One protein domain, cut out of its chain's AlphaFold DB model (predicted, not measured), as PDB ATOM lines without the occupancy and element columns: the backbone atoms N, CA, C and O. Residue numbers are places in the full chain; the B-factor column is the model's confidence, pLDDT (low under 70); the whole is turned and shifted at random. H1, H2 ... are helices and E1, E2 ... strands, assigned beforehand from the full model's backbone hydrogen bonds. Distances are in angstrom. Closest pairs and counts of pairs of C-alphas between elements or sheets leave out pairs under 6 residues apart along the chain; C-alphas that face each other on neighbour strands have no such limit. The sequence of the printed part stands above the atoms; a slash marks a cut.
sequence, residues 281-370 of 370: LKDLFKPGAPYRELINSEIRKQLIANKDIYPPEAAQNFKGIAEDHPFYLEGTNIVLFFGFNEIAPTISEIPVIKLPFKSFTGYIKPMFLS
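AT A GLANCE: This is residues 281 to 370 of the 370 residues of an uncharacterized protein of Clostridium magnum DSM 2767 (UniProt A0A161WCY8). One long helix, H2, runs beside a small sheet of three strands and only grazes it, with the short helices H1 and H4 near its first part and H3 at its last part; loops fill much of the rest. The long link from E2 to E3, residues 338 to 351, makes a loop at one end of the longest axis. The printed part has 90 residues, with H1, H2, H3, E1, E2, E3 and H4 in that order; under half of the residues are in these elements, and the class is mixed, helices and strands. The sheet, in the order E1, E2, E3, is antiparallel throughout. The whole is compact, with a radius of gyration of the C-alphas of 13.1 A, yet elongated in outline, spanning 37 by 23 by 23 A.

HOW THE PARTS SIT: Start at H1, residues 281 to 284, and go on to H2, residues 291 to 305: the two are close but not clearly touching, the closest C-alphas being those of Lys 282 and Tyr 291, 6.3 A apart. With its residues 300 to 304 alone, H2 touches H3, residues 314 to 317; their closest C-alphas, of Arg 300 and Ala 315, are 5.2 A apart. Next come E1, residues 327 to 330, E2, residues 333 to 337, and E3, residues 352 to 356, a meander, each strand the antiparallel neighbour of the one before. In the hairpin of E1 and E2, look for N 328 and O 335, 3.0 A apart and within hydrogen-bond range; in the hairpin of E2 and E3, for N 334 and O 355, 2.8 A apart. H2 only grazes this sheet, with residues 295 to 303; the closest C-alphas of H2 and E3 are those of Ile 299 and Ile 353, 7.2 A apart. H4, residues 357 to 360, is close to but not clearly touching H2, with the closest C-alphas, of Leu 294 and Phe 360, 7.2 A apart. H3 and H4 are apart. In H2 every O i to N i+4 pair is within hydrogen-bond range; H1, H3 and H4 are too short for such a pair.

IN THESE COORDINATES: Find C-alpha 281 at (493.178, 426.547, 447.498), where H1 begins. H2 runs 21.1 A from C-alpha 291 at (499.552, 422.494, 446.669) to C-alpha 305. E2 is 12.5 A long and E3 13.0 A. H4 ends at C-alpha 360, (505.267, 429.052, 447.570).

THE WHOLE: The C-alphas of Pro 287 and Ile 347, the two farthest apart, are 38.8 A apart. The printed part has no cut. Mean pLDDT of the printed part is 88.2; look for values under 70 at residues 344 to 349 and residue 370.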
ATOM      1  N   LEU A 281     491.727 426.448 447.270       96.12
ATOM      2  CA  LEU A 281     493.178 426.547 447.498       96.12
ATOM      3  C   LEU A 281     493.986 426.145 446.262       96.12
ATOM      4  O   LEU A 281     494.965 426.805 445.924       96.12
ATOM      5  N   LYS A 282     493.546 425.101 445.549       94.56
ATOM      6  CA  LYS A 282     494.167 424.628 444.304       94.56
ATOM      7  C   LYS A 282     494.270 425.729 443.244       94.56
ATOM      8  O   LYS A 282     495.259 425.777 442.515       94.56
ATOM      9  N   ASP A 283     493.290 426.630 443.181       92.62
ATOM     10  CA  ASP A 283     493.228 427.689 442.171       92.62
ATOM     11  C   ASP A 283     494.266 428.792 442.395       92.62
ATOM     12  O   ASP A 283     494.519 429.583 441.485       92.62
ATOM     13  N   LEU A 284     494.914 428.839 443.559       95.44
ATOM     14  CA  LEU A 284     496.006 429.776 443.825       95.44
ATOM     15  C   LEU A 284     497.325 429.329 443.169       95.44
ATOM     16  O   LEU A 284     498.215 430.146 442.923       95.44
ATOM     17  N   PHE A 285     497.453 428.039 442.845       95.25
ATOM     18  CA  PHE A 285     498.694 427.425 442.379       95.25
ATOM     19  C   PHE A 285     498.682 427.145 440.871       95.25
ATOM     20  O   PHE A 285     497.645 427.149 440.204       95.25
ATOM     21  N   LYS A 286     499.873 426.940 440.304       91.62
ATOM     22  CA  LYS A 286     500.041 426.530 438.905       91.62
ATOM     23  C   LYS A 286     499.468 425.119 438.688       91.62
ATOM     24  O   LYS A 286     499.534 424.293 439.602       91.62
ATOM     25  N   PRO A 287     498.951 424.806 437.485       87.69
ATOM     26  CA  PRO A 287     498.514 423.451 437.157       87.69
ATOM     27  C   PRO A 287     499.601 422.409 437.460       87.69
ATOM     28  O   PRO A 287     500.760 422.603 437.103       87.69
ATOM     29  N   GLY A 288     499.225 421.320 438.130       86.44
ATOM     30  CA  GLY A 288     500.143 420.241 438.516       86.44
ATOM     31  C   GLY A 288     500.955 420.484 439.794       86.44
ATOM     32  O   GLY A 288     501.649 419.574 440.233       86.44
ATOM     33  N   ALA A 289     500.867 421.660 440.428       93.50
ATOM     34  CA  ALA A 289     501.547 421.897 441.699       93.50
ATOM     35  C   ALA A 289     500.948 421.030 442.832       93.50
ATOM     36  O   ALA A 289     499.720 420.989 442.978       93.50
ATOM     37  N   PRO A 290     501.780 420.402 443.688       95.94
ATOM     38  CA  PRO A 290     501.323 419.615 444.836       95.94
ATOM     39  C   PRO A 290     500.909 420.534 446.001       95.94
ATOM     40  O   PRO A 290     501.497 420.526 447.081       95.94
ATOM     41  N   TYR A 291     499.899 421.381 445.778       96.44
ATOM     42  CA  TYR A 291     499.552 422.494 446.669       96.44
ATOM     43  C   TYR A 291     499.278 422.064 448.119       96.44
ATOM     44  O   TYR A 291     499.711 422.747 449.044       96.44
ATOM     45  N   ARG A 292     498.621 420.913 448.335       97.06
ATOM     46  CA  ARG A 292     498.348 420.392 449.686       97.06
ATOM     47  C   ARG A 292     499.629 420.041 450.428       97.06
ATOM     48  O   ARG A 292     499.752 420.371 451.599       97.06
ATOM     49  N   GLU A 293     500.584 419.400 449.760       97.56
ATOM     50  CA  GLU A 293     501.867 419.028 450.366       97.56
ATOM     51  C   GLU A 293     502.678 420.271 450.729       97.56
ATOM     52  O   GLU A 293     503.192 420.368 451.843       97.56
ATOM     53  N   LEU A 294     502.715 421.254 449.825       97.88
ATOM     54  CA  LEU A 294     503.383 422.535 450.051       97.88
ATOM     55  C   LEU A 294     502.777 423.282 451.246       97.88
ATOM     56  O   LEU A 294     503.506 423.695 452.147       97.88
ATOM     57  N   ILE A 295     501.448 423.410 451.284       98.06
ATOM     58  CA  ILE A 295     500.728 424.062 452.385       98.06
ATOM     59  C   ILE A 295     500.955 423.312 453.700       98.06
ATOM     60  O   ILE A 295     501.318 423.929 454.697       98.06
ATOM     61  N   ASN A 296     500.804 421.986 453.710       97.62
ATOM     62  CA  ASN A 296     500.999 421.173 454.910       97.62
ATOM     63  C   ASN A 296     502.428 421.279 455.453       97.62
ATOM     64  O   ASN A 296     502.614 421.356 456.666       97.62
ATOM     65  N   SER A 297     503.431 421.293 454.570       97.00
ATOM     66  CA  SER A 297     504.831 421.490 454.954       97.00
ATOM     67  C   SER A 297     505.026 422.841 455.640       97.00
ATOM     68  O   SER A 297     505.617 422.905 456.718       97.00
ATOM     69  N   GLU A 298     504.478 423.912 455.064       97.12
ATOM     70  CA  GLU A 298     504.616 425.255 455.622       97.12
ATOM     71  C   GLU A 298     503.864 425.420 456.952       97.12
ATOM     72  O   GLU A 298     504.410 425.994 457.893       97.12
ATOM     73  N   ILE A 299     502.669 424.833 457.083       95.62
ATOM     74  CA  ILE A 299     501.933 424.776 458.355       95.62
ATOM     75  C   ILE A 299     502.785 424.103 459.430       95.62
ATOM     76  O   ILE A 299     502.976 424.672 460.501       95.62
ATOM     77  N   ARG A 300     503.352 422.921 459.151       95.06
ATOM     78  CA  ARG A 300     504.191 422.209 460.131       95.06
ATOM     79  C   ARG A 300     505.390 423.044 460.565       95.06
ATOM     80  O   ARG A 300     505.682 423.081 461.757       95.06
ATOM     81  N   LYS A 301     506.053 423.745 459.638       94.25
ATOM     82  CA  LYS A 301     507.148 424.664 459.991       94.25
ATOM     83  C   LYS A 301     506.676 425.757 460.948       94.25
ATOM     84  O   LYS A 301     507.352 426.002 461.943       94.25
ATOM     85  N   GLN A 302     505.523 426.378 460.688       91.81
ATOM     86  CA  GLN A 302     504.986 427.416 461.572       91.81
ATOM     87  C   GLN A 302     504.580 426.874 462.945       91.81
ATOM     88  O   GLN A 302     504.853 427.532 463.947       91.81
ATOM     89  N   LEU A 303     503.990 425.677 463.012       90.75
ATOM     90  CA  LEU A 303     503.657 425.025 464.283       90.75
ATOM     91  C   LEU A 303     504.919 424.738 465.116       90.75
ATOM     92  O   LEU A 303     504.923 424.965 466.320       90.75
ATOM     93  N   ILE A 304     506.010 424.294 464.480       91.75
ATOM     94  CA  ILE A 304     507.292 424.015 465.155       91.75
ATOM     95  C   ILE A 304     507.995 425.303 465.605       91.75
ATOM     96  O   ILE A 304     508.636 425.318 466.657       91.75
ATOM     97  N   ALA A 305     507.916 426.366 464.799       90.00
ATOM     98  CA  ALA A 305     508.608 427.626 465.058       90.00
ATOM     99  C   ALA A 305     507.953 428.452 466.179       90.00
ATOM    100  O   ALA A 305     508.660 429.132 466.915       90.00
ATOM    101  N   ASN A 306     506.628 428.375 466.337       85.38
ATOM    102  CA  ASN A 306     505.867 429.215 467.268       85.38
ATOM    103  C   ASN A 306     505.453 428.446 468.536       85.38
ATOM    104  O   ASN A 306     504.266 428.297 468.832       85.38
ATOM    105  N   LYS A 307     506.443 427.954 469.288       83.44
ATOM    106  CA  LYS A 307     506.233 427.112 470.485       83.44
ATOM    107  C   LYS A 307     505.516 427.818 471.640       83.44
ATOM    108  O   LYS A 307     504.967 427.148 472.504       83.44
ATOM    109  N   ASP A 308     505.503 429.149 471.640       83.12
ATOM    110  CA  ASP A 308     504.784 429.946 472.643       83.12
ATOM    111  C   ASP A 308     503.261 429.918 472.430       83.12
ATOM    112  O   ASP A 308     502.496 430.221 473.341       83.12
ATOM    113  N   ILE A 309     502.818 429.560 471.219       81.75
ATOM    114  CA  ILE A 309     501.405 429.542 470.812       81.75
ATOM    115  C   ILE A 309     500.900 428.103 470.684       81.75
ATOM    116  O   ILE A 309     499.766 427.802 471.057       81.75
ATOM    117  N   TYR A 310     501.733 427.212 470.142       84.00
ATOM    118  CA  TYR A 310     501.348 425.842 469.828       84.00
ATOM    119  C   TYR A 310     502.036 424.841 470.755       84.00
ATOM    120  O   TYR A 310     503.247 424.936 470.961       84.00
ATOM    121  N   PRO A 311     501.299 423.839 471.274       83.81
ATOM    122  CA  PRO A 311     501.911 422.789 472.073       83.81
ATOM    123  C   PRO A 311     502.946 422.008 471.241       83.81
ATOM    124  O   PRO A 311     502.785 421.896 470.020       83.81
ATOM    125  N   PRO A 312     503.989 421.431 471.868       81.44
ATOM    126  CA  PRO A 312     505.052 420.707 471.161       81.44
ATOM    127  C   PRO A 312     504.540 419.609 470.216       81.44
ATOM    128  O   PRO A 312     505.134 419.344 469.169       81.44
ATOM    129  N   GLU A 313     503.411 418.990 470.561       86.44
ATOM    130  CA  GLU A 313     502.780 417.908 469.813       86.44
ATOM    131  C   GLU A 313     501.904 418.409 468.650       86.44
ATOM    132  O   GLU A 313     501.504 417.603 467.810       86.44
ATOM    133  N   ALA A 314     501.618 419.714 468.538       86.19
ATOM    134  CA  ALA A 314     500.726 420.269 467.510       86.19
ATOM    135  C   ALA A 314     501.172 419.891 466.092       86.19
ATOM    136  O   ALA A 314     500.378 419.428 465.273       86.19
ATOM    137  N   ALA A 315     502.471 420.027 465.812       87.81
ATOM    138  CA  ALA A 315     503.031 419.686 464.510       87.81
ATOM    139  C   ALA A 315     502.985 418.181 464.211       87.81
ATOM    140  O   ALA A 315     502.912 417.811 463.041       87.81
ATOM    141  N   GLN A 316     503.027 417.322 465.236       87.12
ATOM    142  CA  GLN A 316     502.926 415.866 465.086       87.12
ATOM    143  C   GLN A 316     501.468 415.438 464.873       87.12
ATOM    144  O   GLN A 316     501.186 414.605 464.016       87.12
ATOM    145  N   ASN A 317     500.542 416.069 465.594       89.50
ATOM    146  CA  ASN A 317     499.113 415.762 465.560       89.50
ATOM    147  C   ASN A 317     498.385 416.363 464.351       89.50
ATOM    148  O   ASN A 317     497.300 415.900 463.997       89.50
ATOM    149  N   PHE A 318     498.967 417.370 463.693       90.62
ATOM    150  CA  PHE A 318     498.380 417.979 462.505       90.62
ATOM    151  C   PHE A 318     498.234 416.952 461.370       90.62
ATOM    152  O   PHE A 318     499.222 416.424 460.851       90.62
ATOM    153  N   LYS A 319     496.995 416.678 460.950       90.88
ATOM    154  CA  LYS A 319     496.675 415.644 459.946       90.88
ATOM    155  C   LYS A 319     496.779 416.131 458.498       90.88
ATOM    156  O   LYS A 319     496.756 415.317 457.578       90.88
ATOM    157  N   GLY A 320     496.963 417.434 458.299       92.69
ATOM    158  CA  GLY A 320     496.956 418.067 456.984       92.69
ATOM    159  C   GLY A 320     495.617 418.727 456.653       92.69
ATOM    160  O   GLY A 320     494.596 418.425 457.263       92.69
ATOM    161  N   ILE A 321     495.627 419.620 455.665       95.12
ATOM    162  CA  ILE A 321     494.423 420.297 455.172       95.12
ATOM    163  C   ILE A 321     493.543 419.375 454.311       95.12
ATOM    164  O   ILE A 321     494.041 418.509 453.573       95.12
ATOM    165  N   ALA A 322     492.231 419.608 454.365       92.50
ATOM    166  CA  ALA A 322     491.252 419.062 453.425       92.50
ATOM    167  C   ALA A 322     491.392 419.698 452.024       92.50
ATOM    168  O   ALA A 322     492.110 420.682 451.846       92.50
ATOM    169  N   GLU A 323     490.738 419.122 451.014       87.88
ATOM    170  CA  GLU A 323     490.724 419.688 449.652       87.88
ATOM    171  C   GLU A 323     489.917 420.994 449.585       87.88
ATOM    172  O   GLU A 323     490.340 421.958 448.948       87.88
ATOM    173  N   ASP A 324     488.806 421.039 450.309       86.94
ATOM    174  CA  ASP A 324     487.890 422.164 450.482       86.94
ATOM    175  C   ASP A 324     488.164 422.955 451.773       86.94
ATOM    176  O   ASP A 324     487.291 423.662 452.274       86.94
ATOM    177  N   HIS A 325     489.378 422.844 452.329       93.50
ATOM    178  CA  HIS A 325     489.724 423.504 453.585       93.50
ATOM    179  C   HIS A 325     489.508 425.022 453.480       93.50
ATOM    180  O   HIS A 325     489.998 425.649 452.530       93.50
ATOM    181  N   PRO A 326     488.791 425.632 454.436       92.19
ATOM    182  CA  PRO A 326     488.363 427.004 454.289       92.19
ATOM    183  C   PRO A 326     489.539 427.967 454.480       92.19
ATOM    184  O   PRO A 326     490.435 427.770 455.304       92.19
ATOM    185  N   PHE A 327     489.544 429.028 453.680       97.25
ATOM    186  CA  PHE A 327     490.615 430.015 453.673       97.25
ATOM    187  C   PHE A 327     490.101 431.373 453.210       97.25
ATOM    188  O   PHE A 327     489.039 431.477 452.593       97.25
ATOM    189  N   TYR A 328     490.879 432.412 453.475       97.00
ATOM    190  CA  TYR A 328     490.723 433.719 452.854       97.00
ATOM    191  C   TYR A 328     492.094 434.285 452.499       97.00
ATOM    192  O   TYR A 328     493.121 433.860 453.032       97.00
ATOM    193  N   LEU A 329     492.124 435.235 451.576       97.69
ATOM    194  CA  LEU A 329     493.338 435.975 451.248       97.69
ATOM    195  C   LEU A 329     493.396 437.253 452.082       97.69
ATOM    196  O   LEU A 329     492.383 437.935 452.234       97.69
ATOM    197  N   GLU A 330     494.574 437.588 452.602       93.12
ATOM    198  CA  GLU A 330     494.805 438.826 453.352       93.12
ATOM    199  C   GLU A 330     496.202 439.376 453.059       93.12
ATOM    200  O   GLU A 330     497.219 438.752 453.378       93.12
ATOM    201  N   GLY A 331     496.258 440.561 452.445       89.19
ATOM    202  CA  GLY A 331     497.521 441.176 452.036       89.19
ATOM    203  C   GLY A 331     498.333 440.242 451.133       89.19
ATOM    204  O   GLY A 331     497.921 439.946 450.016       89.19
ATOM    205  N   THR A 332     499.481 439.769 451.624       93.19
ATOM    206  CA  THR A 332     500.378 438.839 450.913       93.19
ATOM    207  C   THR A 332     500.313 437.403 451.447       93.19
ATOM    208  O   THR A 332     501.299 436.671 451.339       93.19
ATOM    209  N   ASN A 333     499.208 437.014 452.088       96.56
ATOM    210  CA  ASN A 333     499.080 435.729 452.767       96.56
ATOM    211  C   ASN A 333     497.829 434.959 452.332       96.56
ATOM    212  O   ASN A 333     496.762 435.536 452.114       96.56
ATOM    213  N   ILE A 334     497.965 433.633 452.307       98.06
ATOM    214  CA  ILE A 334     496.854 432.691 452.438       98.06
ATOM    215  C   ILE A 334     496.583 432.554 453.934       98.06
ATOM    216  O   ILE A 334     497.489 432.191 454.683       98.06
ATOM    217  N   VAL A 335     495.364 432.831 454.383       96.50
ATOM    218  CA  VAL A 335     494.973 432.650 455.782       96.50
ATOM    219  C   VAL A 335     494.048 431.452 455.896       96.50
ATOM    220  O   VAL A 335     492.938 431.454 455.367       96.50
ATOM    221  N   LEU A 336     494.530 430.425 456.585       95.38
ATOM    222  CA  LEU A 336     493.787 429.211 456.910       95.38
ATOM    223  C   LEU A 336     493.254 429.332 458.328       95.38
ATOM    224  O   LEU A 336     493.902 429.952 459.175       95.38
ATOM    225  N   PHE A 337     492.099 428.739 458.592       90.31
ATOM    226  CA  PHE A 337     491.529 428.719 459.927       90.31
ATOM    227  C   PHE A 337     490.974 427.346 460.265       90.31
ATOM    228  O   PHE A 337     490.473 426.636 459.398       90.31
ATOM    229  N   PHE A 338     491.091 426.987 461.536       86.69
ATOM    230  CA  PHE A 338     490.893 425.623 461.999       86.69
ATOM    231  C   PHE A 338     489.791 425.550 463.050       86.69
ATOM    232  O   PHE A 338     489.423 426.551 463.671       86.69
ATOM    233  N   GLY A 339     489.246 424.352 463.235       77.50
ATOM    234  CA  GLY A 339     488.269 424.081 464.276       77.50
ATOM    235  C   GLY A 339     488.864 424.180 465.682       77.50
ATOM    236  O   GLY A 339     490.081 424.214 465.893       77.50
ATOM    237  N   PHE A 340     487.973 424.190 466.673       71.19
ATOM    238  CA  PHE A 340     488.348 424.144 468.085       71.19
ATOM    239  C   PHE A 340     489.250 422.933 468.371       71.19
ATOM    240  O   PHE A 340     488.915 421.810 467.994       71.19
ATOM    241  N   ASN A 341     490.383 423.166 469.043       71.44
ATOM    242  CA  ASN A 341     491.394 422.156 469.386       71.44
ATOM    243  C   ASN A 341     492.025 421.400 468.202       71.44
ATOM    244  O   ASN A 341     492.707 420.401 468.421       71.44
ATOM    245  N   GLU A 342     491.844 421.852 466.959       77.50
ATOM    246  CA  GLU A 342     492.424 421.159 465.802       77.50
ATOM    247  C   GLU A 342     493.941 421.386 465.695       77.50
ATOM    248  O   GLU A 342     494.683 420.462 465.363       77.50
ATOM    249  N   ILE A 343     494.411 422.596 466.019       74.81
ATOM    250  CA  ILE A 343     495.843 422.947 465.997       74.81
ATOM    251  C   ILE A 343     496.347 423.626 467.277       74.81
ATOM    252  O   ILE A 343     497.550 423.626 467.524       74.81
ATOM    253  N   ALA A 344     495.456 424.192 468.096       67.31
ATOM    254  CA  ALA A 344     495.797 424.863 469.347       67.31
ATOM    255  C   ALA A 344     494.648 424.737 470.366       67.31
ATOM    256  O   ALA A 344     493.482 424.722 469.959       67.31
ATOM    257  N   PRO A 345     494.952 424.669 471.677       60.44
ATOM    258  CA  PRO A 345     493.951 424.698 472.737       60.44
ATOM    259  C   PRO A 345     493.423 426.129 472.906       60.44
ATOM    260  O   PRO A 345     493.875 426.874 473.772       60.44
ATOM    261  N   THR A 346     492.512 426.563 472.039       53.91
ATOM    262  CA  THR A 346     492.043 427.959 472.036       53.91
ATOM    263  C   THR A 346     490.612 428.052 472.548       53.91
ATOM    264  O   THR A 346     489.695 427.561 471.906       53.91
ATOM    265  N   ILE A 347     490.416 428.712 473.696       47.91
ATOM    266  CA  ILE A 347     489.114 428.838 474.378       47.91
ATOM    267  C   ILE A 347     488.273 430.015 473.828       47.91
ATOM    268  O   ILE A 347     487.063 430.036 474.049       47.91
ATOM    269  N   SER A 348     488.855 430.970 473.081       46.19
ATOM    270  CA  SER A 348     488.127 432.197 472.686       46.19
ATOM    271  C   SER A 348     488.338 432.753 471.270       46.19
ATOM    272  O   SER A 348     487.639 433.699 470.917       46.19
ATOM    273  N   GLU A 349     489.227 432.210 470.433       62.59
ATOM    274  CA  GLU A 349     489.433 432.704 469.060       62.59
ATOM    275  C   GLU A 349     489.552 431.549 468.066       62.59
ATOM    276  O   GLU A 349     490.094 430.497 468.393       62.59
ATOM    277  N   ILE A 350     489.023 431.743 466.853       76.12
ATOM    278  CA  ILE A 350     489.147 430.788 465.744       76.12
ATOM    279  C   ILE A 350     490.636 430.740 465.359       76.12
ATOM    280  O   ILE A 350     491.130 431.753 464.855       76.12
ATOM    281  N   PRO A 351     491.356 429.621 465.579       80.50
ATOM    282  CA  PRO A 351     492.787 429.542 465.302       80.50
ATOM    283  C   PRO A 351     493.075 429.810 463.825       80.50
ATOM    284  O   PRO A 351     492.425 429.227 462.956       80.50
ATOM    285  N   VAL A 352     494.060 430.667 463.541       87.88
ATOM    286  CA  VAL A 352     494.469 431.020 462.173       87.88
ATOM    287  C   VAL A 352     495.949 430.746 461.931       87.88
ATOM    288  O   VAL A 352     496.786 430.981 462.798       87.88
ATOM    289  N   ILE A 353     496.279 430.325 460.714       91.56
ATOM    290  CA  ILE A 353     497.653 430.230 460.213       91.56
ATOM    291  C   ILE A 353     497.768 431.096 458.961       91.56
ATOM    292  O   ILE A 353     497.020 430.915 457.999       91.56
ATOM    293  N   LYS A 354     498.720 432.037 458.966       94.00
ATOM    294  CA  LYS A 354     498.994 432.930 457.832       94.00
ATOM    295  C   LYS A 354     500.214 432.427 457.072       94.00
ATOM    296  O   LYS A 354     501.325 432.458 457.589       94.00
ATOM    297  N   LEU A 355     500.014 431.977 455.841       96.88
ATOM    298  CA  LEU A 355     501.066 431.468 454.967       96.88
ATOM    299  C   LEU A 355     501.413 432.526 453.910       96.88
ATOM    300  O   LEU A 355     500.577 432.805 453.045       96.88
ATOM    301  N   PRO A 356     502.621 433.115 453.934       96.56
ATOM    302  CA  PRO A 356     503.023 434.090 452.928       96.56
ATOM    303  C   PRO A 356     503.028 433.483 451.524       96.56
ATOM    304  O   PRO A 356     503.563 432.396 451.315       96.56
ATOM    305  N   PHE A 357     502.535 434.216 450.519       95.94
ATOM    306  CA  PHE A 357     502.593 433.778 449.116       95.94
ATOM    307  C   PHE A 357     504.024 433.432 448.677       95.94
ATOM    308  O   PHE A 357     504.245 432.479 447.928       95.94
ATOM    309  N   LYS A 358     505.011 434.167 449.207       95.75
ATOM    310  CA  LYS A 358     506.440 433.962 448.939       95.75
ATOM    311  C   LYS A 358     506.960 432.593 449.391       95.75
ATOM    312  O   LYS A 358     507.878 432.086 448.744       95.75
ATOM    313  N   SER A 359     506.354 431.957 450.400       96.25
ATOM    314  CA  SER A 359     506.698 430.584 450.814       96.25
ATOM    315  C   SER A 359     506.433 429.551 449.709       96.25
ATOM    316  O   SER A 359     506.971 428.449 449.748       96.25
ATOM    317  N   PHE A 360     505.651 429.915 448.688       96.88
ATOM    318  CA  PHE A 360     505.267 429.052 447.570       96.88
ATOM    319  C   PHE A 360     505.853 429.508 446.228       96.88
ATOM    320  O   PHE A 360     505.326 429.166 445.163       96.88
ATOM    321  N   THR A 361     506.936 430.291 446.256       94.81
ATOM    322  CA  THR A 361     507.622 430.761 445.044       94.81
ATOM    323  C   THR A 361     507.965 429.584 444.125       94.81
ATOM    324  O   THR A 361     508.406 428.529 444.571       94.81
ATOM    325  N   GLY A 362     507.712 429.745 442.825       92.31
ATOM    326  CA  GLY A 362     507.854 428.676 441.830       92.31
ATOM    327  C   GLY A 362     506.573 427.866 441.600       92.31
ATOM    328  O   GLY A 362     506.321 427.486 440.454       92.31
ATOM    329  N   TYR A 363     505.713 427.715 442.612       95.69
ATOM    330  CA  TYR A 363     504.482 426.913 442.546       95.69
ATOM    331  C   TYR A 363     503.196 427.743 442.518       95.69
ATOM    332  O   TYR A 363     502.250 427.375 441.822       95.69
ATOM    333  N   ILE A 364     503.144 428.857 443.250       94.88
ATOM    334  CA  ILE A 364     501.984 429.758 443.262       94.88
ATOM    335  C   ILE A 364     501.891 430.556 441.951       94.88
ATOM    336  O   ILE A 364     502.899 430.771 441.263       94.88
ATOM    337  N   LYS A 365     500.681 430.975 441.558       92.69
ATOM    338  CA  LYS A 365     500.499 431.804 440.360       92.69
ATOM    339  C   LYS A 365     501.239 433.147 440.523       92.69
ATOM    340  O   LYS A 365     501.124 433.763 441.581       92.69
ATOM    341  N   PRO A 366     501.948 433.641 439.487       89.56
ATOM    342  CA  PRO A 366     502.770 434.854 439.592       89.56
ATOM    343  C   PRO A 366     502.029 436.107 440.076       89.56
ATOM    344  O   PRO A 366     502.631 436.930 440.753       89.56
ATOM    345  N   MET A 367     500.727 436.219 439.795       87.94
ATOM    346  CA  MET A 367     499.881 437.337 440.240       87.94
ATOM    347  C   MET A 367     499.830 437.520 441.769       87.94
ATOM    348  O   MET A 367     499.482 438.590 442.245       87.94
ATOM    349  N   PHE A 368     500.164 436.494 442.558       89.75
ATOM    350  CA  PHE A 368     500.219 436.597 444.022       89.75
ATOM    351  C   PHE A 368     501.592 437.046 444.551       89.75
ATOM    352  O   PHE A 368     501.747 437.252 445.750       89.75
ATOM    353  N   LEU A 369     502.604 437.170 443.687       85.81
ATOM    354  CA  LEU A 369     503.972 437.556 444.068       85.81
ATOM    355  C   LEU A 369     504.322 439.000 443.670       85.81
ATOM    356  O   LEU A 369     505.399 439.475 444.036       85.81
ATOM    357  N   SER A 370     503.439 439.648 442.907       65.69
ATOM    358  CA  SER A 370     503.580 440.989 442.323       65.69
ATOM    359  C   SER A 370     503.069 442.117 443.203       65.69
ATOM    360  O   SER A 370     502.052 441.884 443.894       65.69
TER     361      SER A 370